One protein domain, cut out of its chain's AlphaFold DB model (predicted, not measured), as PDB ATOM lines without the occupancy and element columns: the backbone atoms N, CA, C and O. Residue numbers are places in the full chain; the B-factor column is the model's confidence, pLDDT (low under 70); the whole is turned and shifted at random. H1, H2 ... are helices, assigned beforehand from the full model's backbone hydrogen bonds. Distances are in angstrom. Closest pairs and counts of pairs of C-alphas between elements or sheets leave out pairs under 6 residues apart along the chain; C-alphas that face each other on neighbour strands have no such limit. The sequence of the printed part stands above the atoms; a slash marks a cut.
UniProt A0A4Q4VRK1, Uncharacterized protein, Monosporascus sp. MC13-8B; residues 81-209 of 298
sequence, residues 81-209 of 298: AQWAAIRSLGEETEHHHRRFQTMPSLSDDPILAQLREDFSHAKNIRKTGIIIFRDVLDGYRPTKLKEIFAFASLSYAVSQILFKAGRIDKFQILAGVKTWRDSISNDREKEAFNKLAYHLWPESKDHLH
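Overview. This is residues 81 to 209 of the 298 residues of an uncharacterized protein of Monosporascus sp. MC13-8B (UniProt A0A4Q4VRK1). The long helix H1 and helix H3 cross one side of H4, the core helix, while H5 and H6 run alongside H4 on its other side. H2 sits at one end of the domain, near the first half of H6 and with Arg 116 close to Gln 101 of H1, and the short H7 follows H6. The printed part has 129 residues with seven named helices, H1 to H7 in order along the chain, and no named strand: the class is all helix. It is compact, with a radius of gyration of the C-alphas of 14.0 A and spans of 41 by 34 by 30 A.

Arrangement. H1, residues 81 to 102, touches H4, residues 145 to 164, with its residues 88 to 96 alone; the closest C-alphas, of Glu 92 and Ala 157, are 5.6 A apart, at a steep tilt of 56 degrees. H1 also touches H3, residues 122 to 137, with the C-alphas of Glu 94 and Ala 122 closest at 5.2 A. H3 and H4 touch about perpendicular, at 84 degrees, with the C-alphas of Gly 129 and Phe 151 closest at 4.1 A. H4 and H5, residues 177 to 182, form a helical hairpin at a shallow tilt of 14 degrees, with the C-alphas of Ile 148 and Trp 180 closest at 6.3 A. H5 and H6, residues 187 to 200, form another at 15 degrees, with the C-alphas of Arg 181 and Lys 190 closest at 6.2 A. H6 is the hub, touching five helices. It touches H4 at a shallow tilt of 26 degrees, the same way, with the C-alphas of Leu 145 and Glu 189 closest at 5.8 A. H6 only just touches H2, residues 110 to 118, with 3 pairs of C-alphas within 8 A; Leu 112 and Ala 192 have the closest, 6.6 A apart. H6 and H7, residues 204 to 207, touch only at the corner, and only just, with 3 such pairs; the C-alphas of Tyr 198 and Ser 204 are closest at 5.4 A. H3 and H6 are apart. In H1 to H6 every O i to N i+4 pair is within hydrogen-bond range; H7 is too short for one.

Along the chain. H1 begins at C-alpha 81, (71.483, 71.241, -19.403), and is 31.8 A long. H4 runs 27.9 A to C-alpha 164 at (73.047, 86.663, -21.868). H3 is 22.8 A long and H6 19.5 A. H7 ends at C-alpha 207, (73.101, 101.213, -11.292).

Size, cuts and confidence. The farthest C-alphas, of Ala 81 and Asp 108, are 42.3 A apart. The printed part has no cut. The link from H4 to H5, residues 165 to 176, is long. The mean pLDDT of the printed part is 87.7; residues 104 to 107 and 205 to 209 are under 70.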
ATOM      1  N   ALA A  81      71.753  69.838 -19.715       76.75
ATOM      2  CA  ALA A  81      71.483  71.241 -19.403       76.75
ATOM      3  C   ALA A  81      72.041  71.688 -18.035       76.75
ATOM      4  O   ALA A  81      72.670  72.738 -17.946       76.75
ATOM      5  N   GLN A  82      71.902  70.875 -16.984       79.69
ATOM      6  CA  GLN A  82      72.415  71.171 -15.640       79.69
ATOM      7  C   GLN A  82      73.949  71.245 -15.629       79.69
ATOM      8  O   GLN A  82      74.533  72.171 -15.070       79.69
ATOM      9  N   TRP A  83      74.620  70.312 -16.313       82.19
ATOM     10  CA  TRP A  83      76.079  70.345 -16.466       82.19
ATOM     11  C   TRP A  83      76.563  71.517 -17.318       82.19
ATOM     12  O   TRP A  83      77.638  72.061 -17.060       82.19
ATOM     13  N   ALA A  84      75.803  71.907 -18.342       83.75
ATOM     14  CA  ALA A  84      76.093  73.109 -19.115       83.75
ATOM     15  C   ALA A  84      76.009  74.352 -18.220       83.75
ATOM     16  O   ALA A  84      76.961  75.124 -18.172       83.75
ATOM     17  N   ALA A  85      74.949  74.465 -17.423       81.44
ATOM     18  CA  ALA A  85      74.739  75.576 -16.507       81.44
ATOM     19  C   ALA A  85      75.876  75.684 -15.466       81.44
ATOM     20  O   ALA A  85      76.456  76.756 -15.281       81.44
ATOM     21  N   ILE A  86      76.282  74.565 -14.849       85.94
ATOM     22  CA  ILE A  86      77.418  74.519 -13.905       85.94
ATOM     23  C   ILE A  86      78.723  74.987 -14.567       85.94
ATOM     24  O   ILE A  86      79.510  75.704 -13.939       85.94
ATOM     25  N   ARG A  87      78.972  74.591 -15.824       88.75
ATOM     26  CA  ARG A  87      80.156  75.030 -16.577       88.75
ATOM     27  C   ARG A  87      80.111  76.525 -16.859       88.75
ATOM     28  O   ARG A  87      81.073  77.204 -16.512       88.75
ATOM     29  N   SER A  88      78.989  77.039 -17.358       88.75
ATOM     30  CA  SER A  88      78.802  78.473 -17.602       88.75
ATOM     31  C   SER A  88      79.008  79.297 -16.331       88.75
ATOM     32  O   SER A  88      79.725  80.291 -16.352       88.75
ATOM     33  N   LEU A  89      78.479  78.843 -15.191       89.38
ATOM     34  CA  LEU A  89      78.720  79.486 -13.896       89.38
ATOM     35  C   LEU A  89      80.201  79.484 -13.509       89.38
ATOM     36  O   LEU A  89      80.712  80.455 -12.945       89.38
ATOM     37  N   GLY A  90      80.904  78.389 -13.800       89.69
ATOM     38  CA  GLY A  90      82.340  78.294 -13.580       89.69
ATOM     39  C   GLY A  90      83.148  79.265 -14.426       89.69
ATOM     40  O   GLY A  90      83.990  79.970 -13.873       89.69
ATOM     41  N   GLU A  91      82.854  79.320 -15.719       91.44
ATOM     42  CA  GLU A  91      83.499  80.208 -16.687       91.44
ATOM     43  C   GLU A  91      83.252  81.682 -16.342       91.44
ATOM     44  O   GLU A  91      84.202  82.464 -16.265       91.44
ATOM     45  N   GLU A  92      82.006  82.053 -16.036       91.56
ATOM     46  CA  GLU A  92      81.652  83.430 -15.679       91.56
ATOM     47  C   GLU A  92      82.341  83.862 -14.377       91.56
ATOM     48  O   GLU A  92      82.927  84.945 -14.287       91.56
ATOM     49  N   THR A  93      82.365  82.983 -13.367       90.75
ATOM     50  CA  THR A  93      83.046  83.305 -12.106       90.75
ATOM     51  C   THR A  93      84.558  83.421 -12.290       90.75
ATOM     52  O   THR A  93      85.190  84.270 -11.662       90.75
ATOM     53  N   GLU A  94      85.166  82.591 -13.139       93.31
ATOM     54  CA  GLU A  94      86.596  82.683 -13.440       93.31
ATOM     55  C   GLU A  94      86.939  83.974 -14.189       93.31
ATOM     56  O   GLU A  94      87.928  84.637 -13.860       93.31
ATOM     57  N   HIS A  95      86.091  84.382 -15.135       90.31
ATOM     58  CA  HIS A  95      86.228  85.655 -15.832       90.31
ATOM     59  C   HIS A  95      86.229  86.840 -14.851       90.31
ATOM     60  O   HIS A  95      87.140  87.676 -14.873       90.31
ATOM     61  N   HIS A  96      85.260  86.894 -13.933       87.44
ATOM     62  CA  HIS A  96      85.178  87.972 -12.942       87.44
ATOM     63  C   HIS A  96      86.288  87.910 -11.891       87.44
ATOM     64  O   HIS A  96      86.836  88.948 -11.513       87.44
ATOM     65  N   HIS A  97      86.684  86.712 -11.459       93.69
ATOM     66  CA  HIS A  97      87.813  86.527 -10.547       93.69
ATOM     67  C   HIS A  97      89.120  87.044 -11.150       93.69
ATOM     68  O   HIS A  97      89.859  87.767 -10.482       93.69
ATOM     69  N   ARG A  98      89.384  86.761 -12.431       92.12
ATOM     70  CA  ARG A  98      90.575  87.274 -13.120       92.12
ATOM     71  C   ARG A  98      90.598  88.801 -13.138       92.12
ATOM     72  O   ARG A  98      91.639  89.403 -12.879       92.12
ATOM     73  N   ARG A  99      89.451  89.437 -13.392       89.25
ATOM     74  CA  ARG A  99      89.312  90.899 -13.317       89.25
ATOM     75  C   ARG A  99      89.587  91.420 -11.904       89.25
ATOM     76  O   ARG A  99      90.323  92.389 -11.750       89.25
ATOM     77  N   PHE A 100      89.052  90.760 -10.880       91.25
ATOM     78  CA  PHE A 100      89.305  91.096  -9.478       91.25
ATOM     79  C   PHE A 100      90.798  91.000  -9.116       91.25
ATOM     80  O   PHE A 100      91.348  91.919  -8.508       91.25
ATOM     81  N   GLN A 101      91.490  89.946  -9.547       90.50
ATOM     82  CA  GLN A 101      92.912  89.738  -9.248       90.50
ATOM     83  C   GLN A 101      93.847  90.712  -9.981       90.50
ATOM     84  O   GLN A 101      94.897  91.069  -9.460       90.50
ATOM     85  N   THR A 102      93.464  91.190 -11.166       87.62
ATOM     86  CA  THR A 102      94.313  92.058 -12.009       87.62
ATOM     87  C   THR A 102      94.097  93.556 -11.793       87.62
ATOM     88  O   THR A 102      94.792  94.382 -12.376       87.62
ATOM     89  N   MET A 103      93.141  93.934 -10.947       83.25
ATOM     90  CA  MET A 103      92.741  95.323 -10.732       83.25
ATOM     91  C   MET A 103      93.818  96.162  -9.998       83.25
ATOM     92  O   MET A 103      94.125  95.884  -8.840       83.25
ATOM     93  N   PRO A 104      94.387  97.219 -10.601       69.44
ATOM     94  CA  PRO A 104      95.491  97.963  -9.979       69.44
ATOM     95  C   PRO A 104      95.090  98.693  -8.689       69.44
ATOM     96  O   PRO A 104      95.873  98.766  -7.751       69.44
ATOM     97  N   SER A 105      93.846  99.177  -8.622       66.19
ATOM     98  CA  SER A 105      93.324 100.010  -7.528       66.19
ATOM     99  C   SER A 105      93.106  99.281  -6.199       66.19
ATOM    100  O   SER A 105      92.745  99.914  -5.212       66.19
ATOM    101  N   LEU A 106      93.296  97.958  -6.160       68.44
ATOM    102  CA  LEU A 106      93.088  97.152  -4.952       68.44
ATOM    103  C   LEU A 106      94.372  96.944  -4.138       68.44
ATOM    104  O   LEU A 106      94.286  96.475  -3.009       68.44
ATOM    105  N   SER A 107      95.546  97.262  -4.696       67.75
ATOM    106  CA  SER A 107      96.836  96.995  -4.043       67.75
ATOM    107  C   SER A 107      97.162  97.970  -2.907       67.75
ATOM    108  O   SER A 107      97.939  97.625  -2.024       67.75
ATOM    109  N   ASP A 108      96.548  99.156  -2.904       80.31
ATOM    110  CA  ASP A 108      96.832 100.207  -1.918       80.31
ATOM    111  C   ASP A 108      95.964 100.096  -0.647       80.31
ATOM    112  O   ASP A 108      96.219 100.779   0.345       80.31
ATOM    113  N   ASP A 109      94.928  99.249  -0.660       86.62
ATOM    114  CA  ASP A 109      93.994  99.079   0.457       86.62
ATOM    115  C   ASP A 109      94.220  97.716   1.144       86.62
ATOM    116  O   ASP A 109      93.970  96.674   0.531       86.62
ATOM    117  N   PRO A 110      94.663  97.679   2.417       90.31
ATOM    118  CA  PRO A 110      95.000  96.428   3.097       90.31
ATOM    119  C   PRO A 110      93.795  95.491   3.268       90.31
ATOM    120  O   PRO A 110      93.969  94.275   3.294       90.31
ATOM    121  N   ILE A 111      92.570  96.028   3.344       91.56
ATOM    122  CA  ILE A 111      91.348  95.213   3.434       91.56
ATOM    123  C   ILE A 111      91.132  94.457   2.117       91.56
ATOM    124  O   ILE A 111      90.774  93.278   2.112       91.56
ATOM    125  N   LEU A 112      91.383  95.125   0.991       90.94
ATOM    126  CA  LEU A 112      91.227  94.558  -0.347       90.94
ATOM    127  C   LEU A 112      92.374  93.608  -0.699       90.94
ATOM    128  O   LEU A 112      92.138  92.588  -1.349       90.94
ATOM    129  N   ALA A 113      93.585  93.893  -0.219       89.88
ATOM    130  CA  ALA A 113      94.718  92.979  -0.305       89.88
ATOM    131  C   ALA A 113      94.423  91.659   0.427       89.88
ATOM    132  O   ALA A 113      94.542  90.593  -0.174       89.88
ATOM    133  N   GLN A 114      93.919  91.716   1.667       91.62
ATOM    134  CA  GLN A 114      93.529  90.508   2.400       91.62
ATOM    135  C   GLN A 114      92.411  89.736   1.687       91.62
ATOM    136  O   GLN A 114      92.446  88.510   1.599       91.62
ATOM    137  N   LEU A 115      91.425  90.448   1.134       93.06
ATOM    138  CA  LEU A 115      90.336  89.831   0.379       93.06
ATOM    139  C   LEU A 115      90.844  89.093  -0.873       93.06
ATOM    140  O   LEU A 115      90.290  88.059  -1.253       93.06
ATOM    141  N   ARG A 116      91.903  89.595  -1.519       91.50
ATOM    142  CA  ARG A 116      92.550  88.920  -2.654       91.50
ATOM    143  C   ARG A 116      93.257  87.643  -2.258       91.50
ATOM    144  O   ARG A 116      93.169  86.673  -3.010       91.50
ATOM    145  N   GLU A 117      93.936  87.647  -1.119       91.25
ATOM    146  CA  GLU A 117      94.572  86.450  -0.572       91.25
ATOM    147  C   GLU A 117      93.523  85.389  -0.231       91.25
ATOM    148  O   GLU A 117      93.626  84.241  -0.667       91.25
ATOM    149  N   ASP A 118      92.450  85.803   0.449       92.44
ATOM    150  CA  ASP A 118      91.308  84.954   0.796       92.44
ATOM    151  C   ASP A 118      90.664  84.297  -0.434       92.44
ATOM    152  O   ASP A 118      90.213  83.146  -0.388       92.44
ATOM    153  N   PHE A 119      90.639  85.027  -1.549       93.94
ATOM    154  CA  PHE A 119      90.072  84.594  -2.818       93.94
ATOM    155  C   PHE A 119      91.119  84.496  -3.924       93.94
ATOM    156  O   PHE A 119      90.877  84.910  -5.060       93.94
ATOM    157  N   SER A 120      92.259  83.870  -3.627       91.31
ATOM    158  CA  SER A 120      93.321  83.593  -4.607       91.31
ATOM    159  C   SER A 120      92.836  82.790  -5.822       91.31
ATOM    160  O   SER A 120      93.354  82.948  -6.927       91.31
ATOM    161  N   HIS A 121      91.778  81.991  -5.654       92.81
ATOM    162  CA  HIS A 121      91.178  81.176  -6.710       92.81
ATOM    163  C   HIS A 121      89.675  81.431  -6.866       92.81
ATOM    164  O   HIS A 121      88.934  81.465  -5.882       92.81
ATOM    165  N   ALA A 122      89.193  81.467  -8.113       92.00
ATOM    166  CA  ALA A 122      87.768  81.589  -8.442       92.00
ATOM    167  C   ALA A 122      86.898  80.504  -7.777       92.00
ATOM    168  O   ALA A 122      85.743  80.738  -7.420       92.00
ATOM    169  N   LYS A 123      87.460  79.304  -7.566       92.75
ATOM    170  CA  LYS A 123      86.798  78.210  -6.840       92.75
ATOM    171  C   LYS A 123      86.409  78.610  -5.413       92.75
ATOM    172  O   LYS A 123      85.341  78.213  -4.958       92.75
ATOM    173  N   ASN A 124      87.231  79.408  -4.730       93.50
ATOM    174  CA  ASN A 124      86.958  79.842  -3.359       93.50
ATOM    175  C   ASN A 124      85.797  80.838  -3.314       93.50
ATOM    176  O   ASN A 124      84.967  80.743  -2.412       93.50
ATOM    177  N   ILE A 125      85.698  81.728  -4.312       94.25
ATOM    178  CA  ILE A 125      84.551  82.635  -4.473       94.25
ATOM    179  C   ILE A 125      83.275  81.816  -4.660       94.25
ATOM    180  O   ILE A 125      82.340  81.983  -3.885       94.25
ATOM    181  N   ARG A 126      83.254  80.875  -5.615       93.31
ATOM    182  CA  ARG A 126      82.073  80.025  -5.861       93.31
ATOM    183  C   ARG A 126      81.672  79.220  -4.632       93.31
ATOM    184  O   ARG A 126      80.515  79.258  -4.236       93.31
ATOM    185  N   LYS A 127      82.623  78.514  -4.013       94.06
ATOM    186  CA  LYS A 127      82.355  77.679  -2.836       94.06
ATOM    187  C   LYS A 127      81.777  78.510  -1.691       94.06
ATOM    188  O   LYS A 127      80.761  78.132  -1.122       94.06
ATOM    189  N   THR A 128      82.411  79.638  -1.376       95.38
ATOM    190  CA  THR A 128      81.955  80.518  -0.292       95.38
ATOM    191  C   THR A 128      80.603  81.135  -0.631       95.38
ATOM    192  O   THR A 128      79.708  81.103   0.202       95.38
ATOM    193  N   GLY A 129      80.418  81.623  -1.859       94.38
ATOM    194  CA  GLY A 129      79.153  82.200  -2.309       94.38
ATOM    195  C   GLY A 129      77.988  81.215  -2.213       94.38
ATOM    196  O   GLY A 129      76.942  81.589  -1.703       94.38
ATOM    197  N   ILE A 130      78.178  79.953  -2.625       92.38
ATOM    198  CA  ILE A 130      77.139  78.907  -2.550       92.38
ATOM    199  C   ILE A 130      76.793  78.583  -1.093       92.38
ATOM    200  O   ILE A 130      75.619  78.428  -0.765       92.38
ATOM    201  N   ILE A 131      77.799  78.489  -0.217       94.12
ATOM    202  CA  ILE A 131      77.580  78.243   1.215       94.12
ATOM    203  C   ILE A 131      76.774  79.391   1.825       94.12
ATOM    204  O   ILE A 131      75.738  79.140   2.425       94.12
ATOM    205  N   ILE A 132      77.197  80.640   1.606       93.88
ATOM    206  CA  ILE A 132      76.487  81.814   2.128       93.88
ATOM    207  C   ILE A 132      75.079  81.906   1.547       93.88
ATOM    208  O   ILE A 132      74.158  82.241   2.276       93.88
ATOM    209  N   PHE A 133      74.893  81.575   0.271       89.62
ATOM    210  CA  PHE A 133      73.573  81.543  -0.345       89.62
ATOM    211  C   PHE A 133      72.639  80.563   0.352       89.62
ATOM    212  O   PHE A 133      71.546  80.952   0.750       89.62
ATOM    213  N   ARG A 134      73.088  79.325   0.574       92.12
ATOM    214  CA  ARG A 134      72.311  78.342   1.334       92.12
ATOM    215  C   ARG A 134      72.009  78.851   2.741       92.12
ATOM    216  O   ARG A 134      70.861  78.835   3.154       92.12
ATOM    217  N   ASP A 135      73.024  79.327   3.452       90.44
ATOM    218  CA  ASP A 135      72.856  79.745   4.841       90.44
ATOM    219  C   ASP A 135      71.894  80.950   4.941       90.44
ATOM    220  O   ASP A 135      71.110  81.036   5.881       90.44
ATOM    221  N   VAL A 136      71.900  81.862   3.957       88.88
ATOM    222  CA  VAL A 136      70.937  82.975   3.854       88.88
ATOM    223  C   VAL A 136      69.503  82.472   3.688       88.88
ATOM    224  O   VAL A 136      68.602  83.034   4.311       88.88
ATOM    225  N   LEU A 137      69.282  81.407   2.908       86.50
ATOM    226  CA  LEU A 137      67.965  80.762   2.805       86.50
ATOM    227  C   LEU A 137      67.519  80.155   4.142       86.50
ATOM    228  O   LEU A 137      66.331  80.174   4.455       86.50
ATOM    229  N   ASP A 138      68.470  79.716   4.966       90.44
ATOM    230  CA  ASP A 138      68.230  79.252   6.338       90.44
ATOM    231  C   ASP A 138      68.112  80.411   7.360       90.44
ATOM    232  O   ASP A 138      68.022  80.189   8.570       90.44
ATOM    233  N   GLY A 139      68.103  81.667   6.895       85.44
ATOM    234  CA  GLY A 139      67.933  82.869   7.716       85.44
ATOM    235  C   GLY A 139      69.228  83.480   8.259       85.44
ATOM    236  O   GLY A 139      69.174  84.427   9.050       85.44
ATOM    237  N   TYR A 140      70.403  82.988   7.853       91.31
ATOM    238  CA  TYR A 140      71.680  83.617   8.192       91.31
ATOM    239  C   TYR A 140      71.795  85.005   7.553       91.31
ATOM    240  O   TYR A 140      71.452  85.218   6.391       91.31
ATOM    241  N   ARG A 141      72.348  85.965   8.298       91.94
ATOM    242  CA  ARG A 141      72.645  87.303   7.782       91.94
ATOM    243  C   ARG A 141      74.161  87.517   7.745       91.94
ATOM    244  O   ARG A 141      74.744  87.750   8.804       91.94
ATOM    245  N   PRO A 142      74.803  87.482   6.563       92.00
ATOM    246  CA  PRO A 142      76.225  87.758   6.449       92.00
ATOM    247  C   PRO A 142      76.501  89.226   6.774       92.00
ATOM    248  O   PRO A 142      75.798  90.129   6.309       92.00
ATOM    249  N   THR A 143      77.545  89.457   7.567       94.38
ATOM    250  CA  THR A 143      77.945  90.805   8.008       94.38
ATOM    251  C   THR A 143      79.396  91.149   7.695       94.38
ATOM    252  O   THR A 143      79.830  92.276   7.939       94.38
ATOM    253  N   LYS A 144      80.175  90.179   7.206       95.25
ATOM    254  CA  LYS A 144      81.598  90.347   6.887       95.25
ATOM    255  C   LYS A 144      81.779  90.613   5.402       95.25
ATOM    256  O   LYS A 144      81.135  89.957   4.579       95.25
ATOM    257  N   LEU A 145      82.737  91.474   5.053       95.19
ATOM    258  CA  LEU A 145      83.074  91.776   3.659       95.19
ATOM    259  C   LEU A 145      83.307  90.522   2.818       95.19
ATOM    260  O   LEU A 145      82.793  90.425   1.714       95.19
ATOM    261  N   LYS A 146      84.070  89.558   3.341       95.69
ATOM    262  CA  LYS A 146      84.416  88.317   2.636       95.69
ATOM    263  C   LYS A 146      83.185  87.536   2.175       95.69
ATOM    264  O   LYS A 146      83.128  87.079   1.036       95.69
ATOM    265  N   GLU A 147      82.222  87.377   3.077       95.12
ATOM    266  CA  GLU A 147      80.996  86.610   2.853       95.12
ATOM    267  C   GLU A 147      80.117  87.323   1.825       95.12
ATOM    268  O   GLU A 147      79.720  86.733   0.821       95.12
ATOM    269  N   ILE A 148      79.913  88.625   2.033       95.25
ATOM    270  CA  ILE A 148      79.106  89.485   1.166       95.25
ATOM    271  C   ILE A 148      79.724  89.606  -0.226       95.25
ATOM    272  O   ILE A 148      79.017  89.513  -1.222       95.25
ATOM    273  N   PHE A 149      81.046  89.747  -0.325       94.81
ATOM    274  CA  PHE A 149      81.756  89.797  -1.599       94.81
ATOM    275  C   PHE A 149      81.613  88.493  -2.386       94.81
ATOM    276  O   PHE A 149      81.328  88.535  -3.584       94.81
ATOM    277  N   ALA A 150      81.792  87.337  -1.738       94.94
ATOM    278  CA  ALA A 150      81.640  86.047  -2.405       94.94
ATOM    279  C   ALA A 150      80.203  85.827  -2.887       94.94
ATOM    280  O   ALA A 150      79.990  85.418  -4.029       94.94
ATOM    281  N   PHE A 151      79.229  86.147  -2.036       92.81
ATOM    282  CA  PHE A 151      77.811  86.040  -2.351       92.81
ATOM    283  C   PHE A 151      77.393  86.985  -3.490       92.81
ATOM    284  O   PHE A 151      76.771  86.551  -4.460       92.81
ATOM    285  N   ALA A 152      77.795  88.257  -3.432       92.50
ATOM    286  CA  ALA A 152      77.508  89.238  -4.476       92.50
ATOM    287  C   ALA A 152      78.192  88.878  -5.803       92.50
ATOM    288  O   ALA A 152      77.579  88.989  -6.860       92.50
ATOM    289  N   SER A 153      79.432  88.382  -5.763       93.12
ATOM    290  CA  SER A 153      80.149  87.932  -6.965       93.12
ATOM    291  C   SER A 153      79.477  86.727  -7.621       93.12
ATOM    292  O   SER A 153      79.396  86.670  -8.847       93.12
ATOM    293  N   LEU A 154      78.979  85.777  -6.820       92.50
ATOM    294  CA  LEU A 154      78.204  84.643  -7.320       92.50
ATOM    295  C   LEU A 154      76.888  85.115  -7.950       92.50
ATOM    296  O   LEU A 154      76.594  84.750  -9.084       92.50
ATOM    297  N   SER A 155      76.137  85.958  -7.241       91.19
ATOM    298  CA  SER A 155      74.853  86.502  -7.707       91.19
ATOM    299  C   SER A 155      75.010  87.276  -9.015       91.19
ATOM    300  O   SER A 155      74.215  87.122  -9.939       91.19
ATOM    301  N   TYR A 156      76.085  88.054  -9.134       91.88
ATOM    302  CA  TYR A 156      76.422  88.776 -10.353       91.88
ATOM    303  C   TYR A 156      76.767  87.833 -11.515       91.88
ATOM    304  O   TYR A 156      76.248  88.017 -12.612       91.88
ATOM    305  N   ALA A 157      77.573  86.789 -11.286       91.69
ATOM    306  CA  ALA A 157      77.885  85.798 -12.321       91.69
ATOM    307  C   ALA A 157      76.617  85.090 -12.832       91.69
ATOM    308  O   ALA A 157      76.420  84.928 -14.033       91.69
ATOM    309  N   VAL A 158      75.721  84.713 -11.919       90.62
ATOM    310  CA  VAL A 158      74.425  84.122 -12.270       90.62
ATOM    311  C   VAL A 158      73.570  85.109 -13.066       90.62
ATOM    312  O   VAL A 158      73.017  84.748 -14.103       90.62
ATOM    313  N   SER A 159      73.524  86.369 -12.639       90.00
ATOM    314  CA  SER A 159      72.756  87.402 -13.332       90.00
ATOM    315  C   SER A 159      73.295  87.684 -14.738       90.00
ATOM    316  O   SER A 159      72.520  87.855 -15.673       90.00
ATOM    317  N   GLN A 160      74.615  87.653 -14.932       90.31
ATOM    318  CA  GLN A 160      75.228  87.774 -16.257       90.31
ATOM    319  C   GLN A 160      74.839  86.618 -17.183       90.31
ATOM    320  O   GLN A 160      74.559  86.835 -18.361       90.31
ATOM    321  N   ILE A 161      74.775  85.391 -16.661       90.06
ATOM    322  CA  ILE A 161      74.323  84.225 -17.434       90.06
ATOM    323  C   ILE A 161      72.857  84.390 -17.843       90.06
ATOM    324  O   ILE A 161      72.523  84.195 -19.012       90.06
ATOM    325  N   LEU A 162      71.991  84.795 -16.911       87.25
ATOM    326  CA  LEU A 162      70.569  85.020 -17.183       87.25
ATOM    327  C   LEU A 162      70.344  86.170 -18.176       87.25
ATOM    328  O   LEU A 162      69.501  86.053 -19.064       87.25
ATOM    329  N   PHE A 163      71.127  87.245 -18.080       88.25
ATOM    330  CA  PHE A 163      71.071  88.367 -19.016       88.25
ATOM    331  C   PHE A 163      71.488  87.947 -20.430       88.25
ATOM    332  O   PHE A 163      70.774  88.224 -21.391       88.25
ATOM    333  N   LYS A 164      72.599  87.210 -20.571       87.56
ATOM    334  CA  LYS A 164      73.047  86.663 -21.868       87.56
ATOM    335  C   LYS A 164      72.018  85.707 -22.480       87.56
ATOM    336  O   LYS A 164      71.933  85.613 -23.699       87.56
ATOM    337  N   ALA A 165      71.229  85.034 -21.644       86.56
ATOM    338  CA  ALA A 165      70.120  84.178 -22.059       86.56
ATOM    339  C   ALA A 165      68.801  84.937 -22.328       86.56
ATOM    340  O   ALA A 165      67.798  84.298 -22.640       86.56
ATOM    341  N   GLY A 166      68.771  86.269 -22.181       85.56
ATOM    342  CA  GLY A 166      67.576  87.094 -22.384       85.56
ATOM    343  C   GLY A 166      66.474  86.881 -21.341       85.56
ATOM    344  O   GLY A 166      65.309  87.135 -21.630       85.56
ATOM    345  N   ARG A 167      66.816  86.366 -20.152       87.75
ATOM    346  CA  ARG A 167      65.856  86.045 -19.078       87.75
ATOM    347  C   ARG A 167      65.636  87.187 -18.097       87.75
ATOM    348  O   ARG A 167      64.601  87.219 -17.445       87.75
ATOM    349  N   ILE A 168      66.611  88.082 -17.985       87.19
ATOM    350  CA  ILE A 168      66.545  89.266 -17.134       87.19
ATOM    351  C   ILE A 168      67.005  90.486 -17.918       87.19
ATOM    352  O   ILE A 168      67.779  90.371 -18.872       87.19
ATOM    353  N   ASP A 169      66.569  91.658 -17.479       86.38
ATOM    354  CA  ASP A 169      67.012  92.922 -18.048       86.38
ATOM    355  C   ASP A 169      68.351  93.380 -17.460       86.38
ATOM    356  O   ASP A 169      68.726  93.040 -16.334       86.38
ATOM    357  N   LYS A 170      69.063  94.250 -18.191       83.19
ATOM    358  CA  LYS A 170      70.368  94.783 -17.757       83.19
ATOM    359  C   LYS A 170      70.316  95.420 -16.359       83.19
ATOM    360  O   LYS A 170      71.250  95.259 -15.581       83.19
ATOM    361  N   PHE A 171      69.219  96.102 -16.020       80.69
ATOM    362  CA  PHE A 171      69.056  96.764 -14.720       80.69
ATOM    363  C   PHE A 171      68.908  95.798 -13.537       80.69
ATOM    364  O   PHE A 171      69.061  96.216 -12.391       80.69
ATOM    365  N   GLN A 172      68.664  94.513 -13.798       81.44
ATOM    366  CA  GLN A 172      68.543  93.477 -12.774       81.44
ATOM    367  C   GLN A 172      69.895  92.825 -12.427       81.44
ATOM    368  O   GLN A 172      69.997  92.176 -11.391       81.44
ATOM    369  N   ILE A 173      70.964  93.054 -13.212       78.69
ATOM    370  CA  ILE A 173      72.278  92.382 -13.067       78.69
ATOM    371  C   ILE A 173      72.976  92.652 -11.715       78.69
ATOM    372  O   ILE A 173      73.885  91.927 -11.313       78.69
ATOM    373  N   LEU A 174      72.534  93.669 -10.974       82.38
ATOM    374  CA  LEU A 174      73.033  94.017  -9.639       82.38
ATOM    375  C   LEU A 174      71.896  94.281  -8.640       82.38
ATOM    376  O   LEU A 174      72.084  95.016  -7.662       82.38
ATOM    377  N   ALA A 175      70.715  93.705  -8.878       78.69
ATOM    378  CA  ALA A 175      69.602  93.801  -7.943       78.69
ATOM    379  C   ALA A 175      70.048  93.346  -6.537       78.69
ATOM    380  O   ALA A 175      70.764  92.359  -6.366       78.69
ATOM    381  N   GLY A 176      69.713  94.143  -5.524       82.25
ATOM    382  CA  GLY A 176      70.038  93.858  -4.125       82.25
ATOM    383  C   GLY A 176      71.471  94.123  -3.669       82.25
ATOM    384  O   GLY A 176      71.725  94.081  -2.468       82.25
ATOM    385  N   VAL A 177      72.412  94.500  -4.547       85.69
ATOM    386  CA  VAL A 177      73.802  94.803  -4.130       85.69
ATOM    387  C   VAL A 177      73.893  95.909  -3.075       85.69
ATOM    388  O   VAL A 177      74.770  95.872  -2.215       85.69
ATOM    389  N   LYS A 178      72.950  96.861  -3.086       85.69
ATOM    390  CA  LYS A 178      72.812  97.872  -2.030       85.69
ATOM    391  C   LYS A 178      72.502  97.228  -0.681       85.69
ATOM    392  O   LYS A 178      73.175  97.517   0.301       85.69
ATOM    393  N   THR A 179      71.516  96.338  -0.655       87.31
ATOM    394  CA  THR A 179      71.078  95.620   0.541       87.31
ATOM    395  C   THR A 179      72.219  94.785   1.123       87.31
ATOM    396  O   THR A 179      72.464  94.831   2.327       87.31
ATOM    397  N   TRP A 180      72.983  94.100   0.264       87.38
ATOM    398  CA  TRP A 180      74.173  93.340   0.662       87.38
ATOM    399  C   TRP A 180      75.282  94.246   1.208       87.38
ATOM    400  O   TRP A 180      75.901  93.945   2.223       87.38
ATOM    401  N   ARG A 181      75.517  95.400   0.582       90.50
ATOM    402  CA  ARG A 181      76.489  96.390   1.064       90.50
ATOM    403  C   ARG A 181      76.102  96.956   2.431       90.50
ATOM    404  O   ARG A 181      76.961  97.118   3.296       90.50
ATOM    405  N   ASP A 182      74.823  97.242   2.640       89.88
ATOM    406  CA  ASP A 182      74.322  97.808   3.892       89.88
ATOM    407  C   ASP A 182      74.324  96.783   5.045       89.88
ATOM    408  O   ASP A 182      74.345  97.193   6.208       89.88
ATOM    409  N   SER A 183      74.394  95.475   4.753       90.19
ATOM    410  CA  SER A 183      74.498  94.415   5.769       90.19
ATOM    411  C   SER A 183      75.906  94.221   6.342       90.19
ATOM    412  O   SER A 183      76.048  93.582   7.385       90.19
ATOM    413  N   ILE A 184      76.946  94.780   5.711       94.00
ATOM    414  CA  ILE A 184      78.304  94.784   6.271       94.00
ATOM    415  C   ILE A 184      78.268  95.526   7.619       94.00
ATOM    416  O   ILE A 184      77.703  96.610   7.714       94.00
ATOM    417  N   SER A 185      78.875  94.998   8.682       92.75
ATOM    418  CA  SER A 185      78.845  95.691   9.987       92.75
ATOM    419  C   SER A 185      79.883  96.807  10.101       92.75
ATOM    420  O   SER A 185      79.655  97.803  10.781       92.75
ATOM    421  N   ASN A 186      81.041  96.640   9.463       94.81
ATOM    422  CA  ASN A 186      82.183  97.543   9.588       94.81
ATOM    423  C   ASN A 186      82.190  98.591   8.464       94.81
ATOM    424  O   ASN A 186      82.236  98.248   7.284       94.81
ATOM    425  N   ASP A 187      82.205  99.877   8.816       93.19
ATOM    426  CA  ASP A 187      82.161 100.965   7.832       93.19
ATOM    427  C   ASP A 187      83.399 101.023   6.926       93.19
ATOM    428  O   ASP A 187      83.288 101.375   5.752       93.19
ATOM    429  N   ARG A 188      84.579 100.614   7.416       93.00
ATOM    430  CA  ARG A 188      85.775 100.514   6.558       93.00
ATOM    431  C   ARG A 188      85.629  99.407   5.522       93.00
ATOM    432  O   ARG A 188      86.039  99.577   4.379       93.00
ATOM    433  N   GLU A 189      85.018  98.293   5.911       93.81
ATOM    434  CA  GLU A 189      84.703  97.191   5.000       93.81
ATOM    435  C   GLU A 189      83.616  97.578   3.992       93.81
ATOM    436  O   GLU A 189      83.724  97.213   2.823       93.81
ATOM    437  N   LYS A 190      82.611  98.370   4.397       93.25
ATOM    438  CA  LYS A 190      81.628  98.952   3.465       93.25
ATOM    439  C   LYS A 190      82.294  99.812   2.411       93.25
ATOM    440  O   LYS A 190      81.944  99.726   1.238       93.25
ATOM    441  N   GLU A 191      83.243 100.645   2.818       90.94
ATOM    442  CA  GLU A 191      83.947 101.515   1.884       90.94
ATOM    443  C   GLU A 191      84.866 100.719   0.950       90.94
ATOM    444  O   GLU A 191      84.928 100.983  -0.250       90.94
ATOM    445  N   ALA A 192      85.511  99.670   1.461       91.31
ATOM    446  CA  ALA A 192      86.248  98.719   0.639       91.31
ATOM    447  C   ALA A 192      85.324  98.032  -0.393       91.31
ATOM    448  O   ALA A 192      85.659  97.956  -1.578       91.31
ATOM    449  N   PHE A 193      84.122  97.612   0.018       92.12
ATOM    450  CA  PHE A 193      83.108  97.061  -0.887       92.12
ATOM    451  C   PHE A 193      82.653  98.072  -1.944       92.12
ATOM    452  O   PHE A 193      82.538  97.720  -3.115       92.12
ATOM    453  N   ASN A 194      82.438  99.332  -1.564       89.44
ATOM    454  CA  ASN A 194      82.059 100.405  -2.482       89.44
ATOM    455  C   ASN A 194      83.082 100.567  -3.618       89.44
ATOM    456  O   ASN A 194      82.713 100.603  -4.795       89.44
ATOM    457  N   LYS A 195      84.376 100.609  -3.268       88.12
ATOM    458  CA  LYS A 195      85.476 100.668  -4.243       88.12
ATOM    459  C   LYS A 195      85.476  99.440  -5.154       88.12
ATOM    460  O   LYS A 195      85.589  99.582  -6.371       88.12
ATOM    461  N   LEU A 196      85.323  98.241  -4.581       89.00
ATOM    462  CA  LEU A 196      85.256  96.995  -5.350       89.00
ATOM    463  C   LEU A 196      84.114  97.021  -6.355       89.00
ATOM    464  O   LEU A 196      84.353  96.813  -7.540       89.00
ATOM    465  N   ALA A 197      82.898  97.302  -5.894       88.00
ATOM    466  CA  ALA A 197      81.702  97.278  -6.720       88.00
ATOM    467  C   ALA A 197      81.836  98.218  -7.925       88.00
ATOM    468  O   ALA A 197      81.574  97.803  -9.053       88.00
ATOM    469  N   TYR A 198      82.339  99.436  -7.693       84.31
ATOM    470  CA  TYR A 198      82.544 100.456  -8.726       84.31
ATOM    471  C   TYR A 198      83.525 100.032  -9.834       84.31
ATOM    472  O   TYR A 198      83.353 100.368 -11.010       84.31
ATOM    473  N   HIS A 199      84.588  99.309  -9.480       82.19
ATOM    474  CA  HIS A 199      85.617  98.916 -10.444       82.19
ATOM    475  C   HIS A 199      85.365  97.531 -11.065       82.19
ATOM    476  O   HIS A 199      85.693  97.296 -12.241       82.19
ATOM    477  N   LEU A 200      84.801  96.604 -10.288       85.25
ATOM    478  CA  LEU A 200      84.636  95.201 -10.655       85.25
ATOM    479  C   LEU A 200      83.470  94.979 -11.608       85.25
ATOM    480  O   LEU A 200      83.658  94.290 -12.611       85.25
ATOM    481  N   TRP A 201      82.320  95.595 -11.349       87.25
ATOM    482  CA  TRP A 201      81.101  95.374 -12.126       87.25
ATOM    483  C   TRP A 201      80.845  96.575 -13.041       87.25
ATOM    484  O   TRP A 201      80.592  97.661 -12.532       87.25
ATOM    485  N   PRO A 202      80.960  96.458 -14.376       79.75
ATOM    486  CA  PRO A 202      80.764  97.579 -15.301       79.75
ATOM    487  C   PRO A 202      79.421  98.297 -15.130       79.75
ATOM    488  O   PRO A 202      79.364  99.526 -15.170       79.75
ATOM    489  N   GLU A 203      78.366  97.529 -14.873       79.88
ATOM    490  CA  GLU A 203      76.993  97.983 -14.662       79.88
ATOM    491  C   GLU A 203      76.845  98.772 -13.356       79.88
ATOM    492  O   GLU A 203      75.860  99.481 -13.161       79.88
ATOM    493  N   SER A 204      77.850  98.732 -12.474       71.44
ATOM    494  CA  SER A 204      77.831  99.518 -11.246       71.44
ATOM    495  C   SER A 204      77.786 101.024 -11.492       71.44
ATOM    496  O   SER A 204      77.226 101.769 -10.693       71.44
ATOM    497  N   LYS A 205      78.344 101.486 -12.614       69.50
ATOM    498  CA  LYS A 205      78.351 102.906 -12.987       69.50
ATOM    499  C   LYS A 205      76.966 103.400 -13.393       69.50
ATOM    500  O   LYS A 205      76.652 104.567 -13.168       69.50
ATOM    501  N   ASP A 206      76.163 102.496 -13.947       66.25
ATOM    502  CA  ASP A 206      74.802 102.758 -14.409       66.25
ATOM    503  C   ASP A 206      73.769 102.518 -13.289       66.25
ATOM    504  O   ASP A 206      72.686 103.098 -13.319       66.25
ATOM    505  N   HIS A 207      74.075 101.664 -12.299       60.38
ATOM    506  CA  HIS A 207      73.101 101.213 -11.292       60.38
ATOM    507  C   HIS A 207      73.429 101.598  -9.843       60.38
ATOM    508  O   HIS A 207      72.520 101.655  -9.018       60.38
ATOM    509  N   LEU A 208      74.684 101.911  -9.500       64.62
ATOM    510  CA  LEU A 208      75.107 102.227  -8.123       64.62
ATOM    511  C   LEU A 208      75.310 103.725  -7.892       64.62
ATOM    512  O   LEU A 208      76.249 104.135  -7.211       64.62
ATOM    513  N   HIS A 209      74.387 104.560  -8.379       64.25
ATOM    514  CA  HIS A 209      74.368 106.002  -8.079       64.25
ATOM    515  C   HIS A 209      74.294 106.324  -6.572       64.25
ATOM    516  O   HIS A 209      74.498 107.466  -6.169       64.25
TER     517      HIS A 209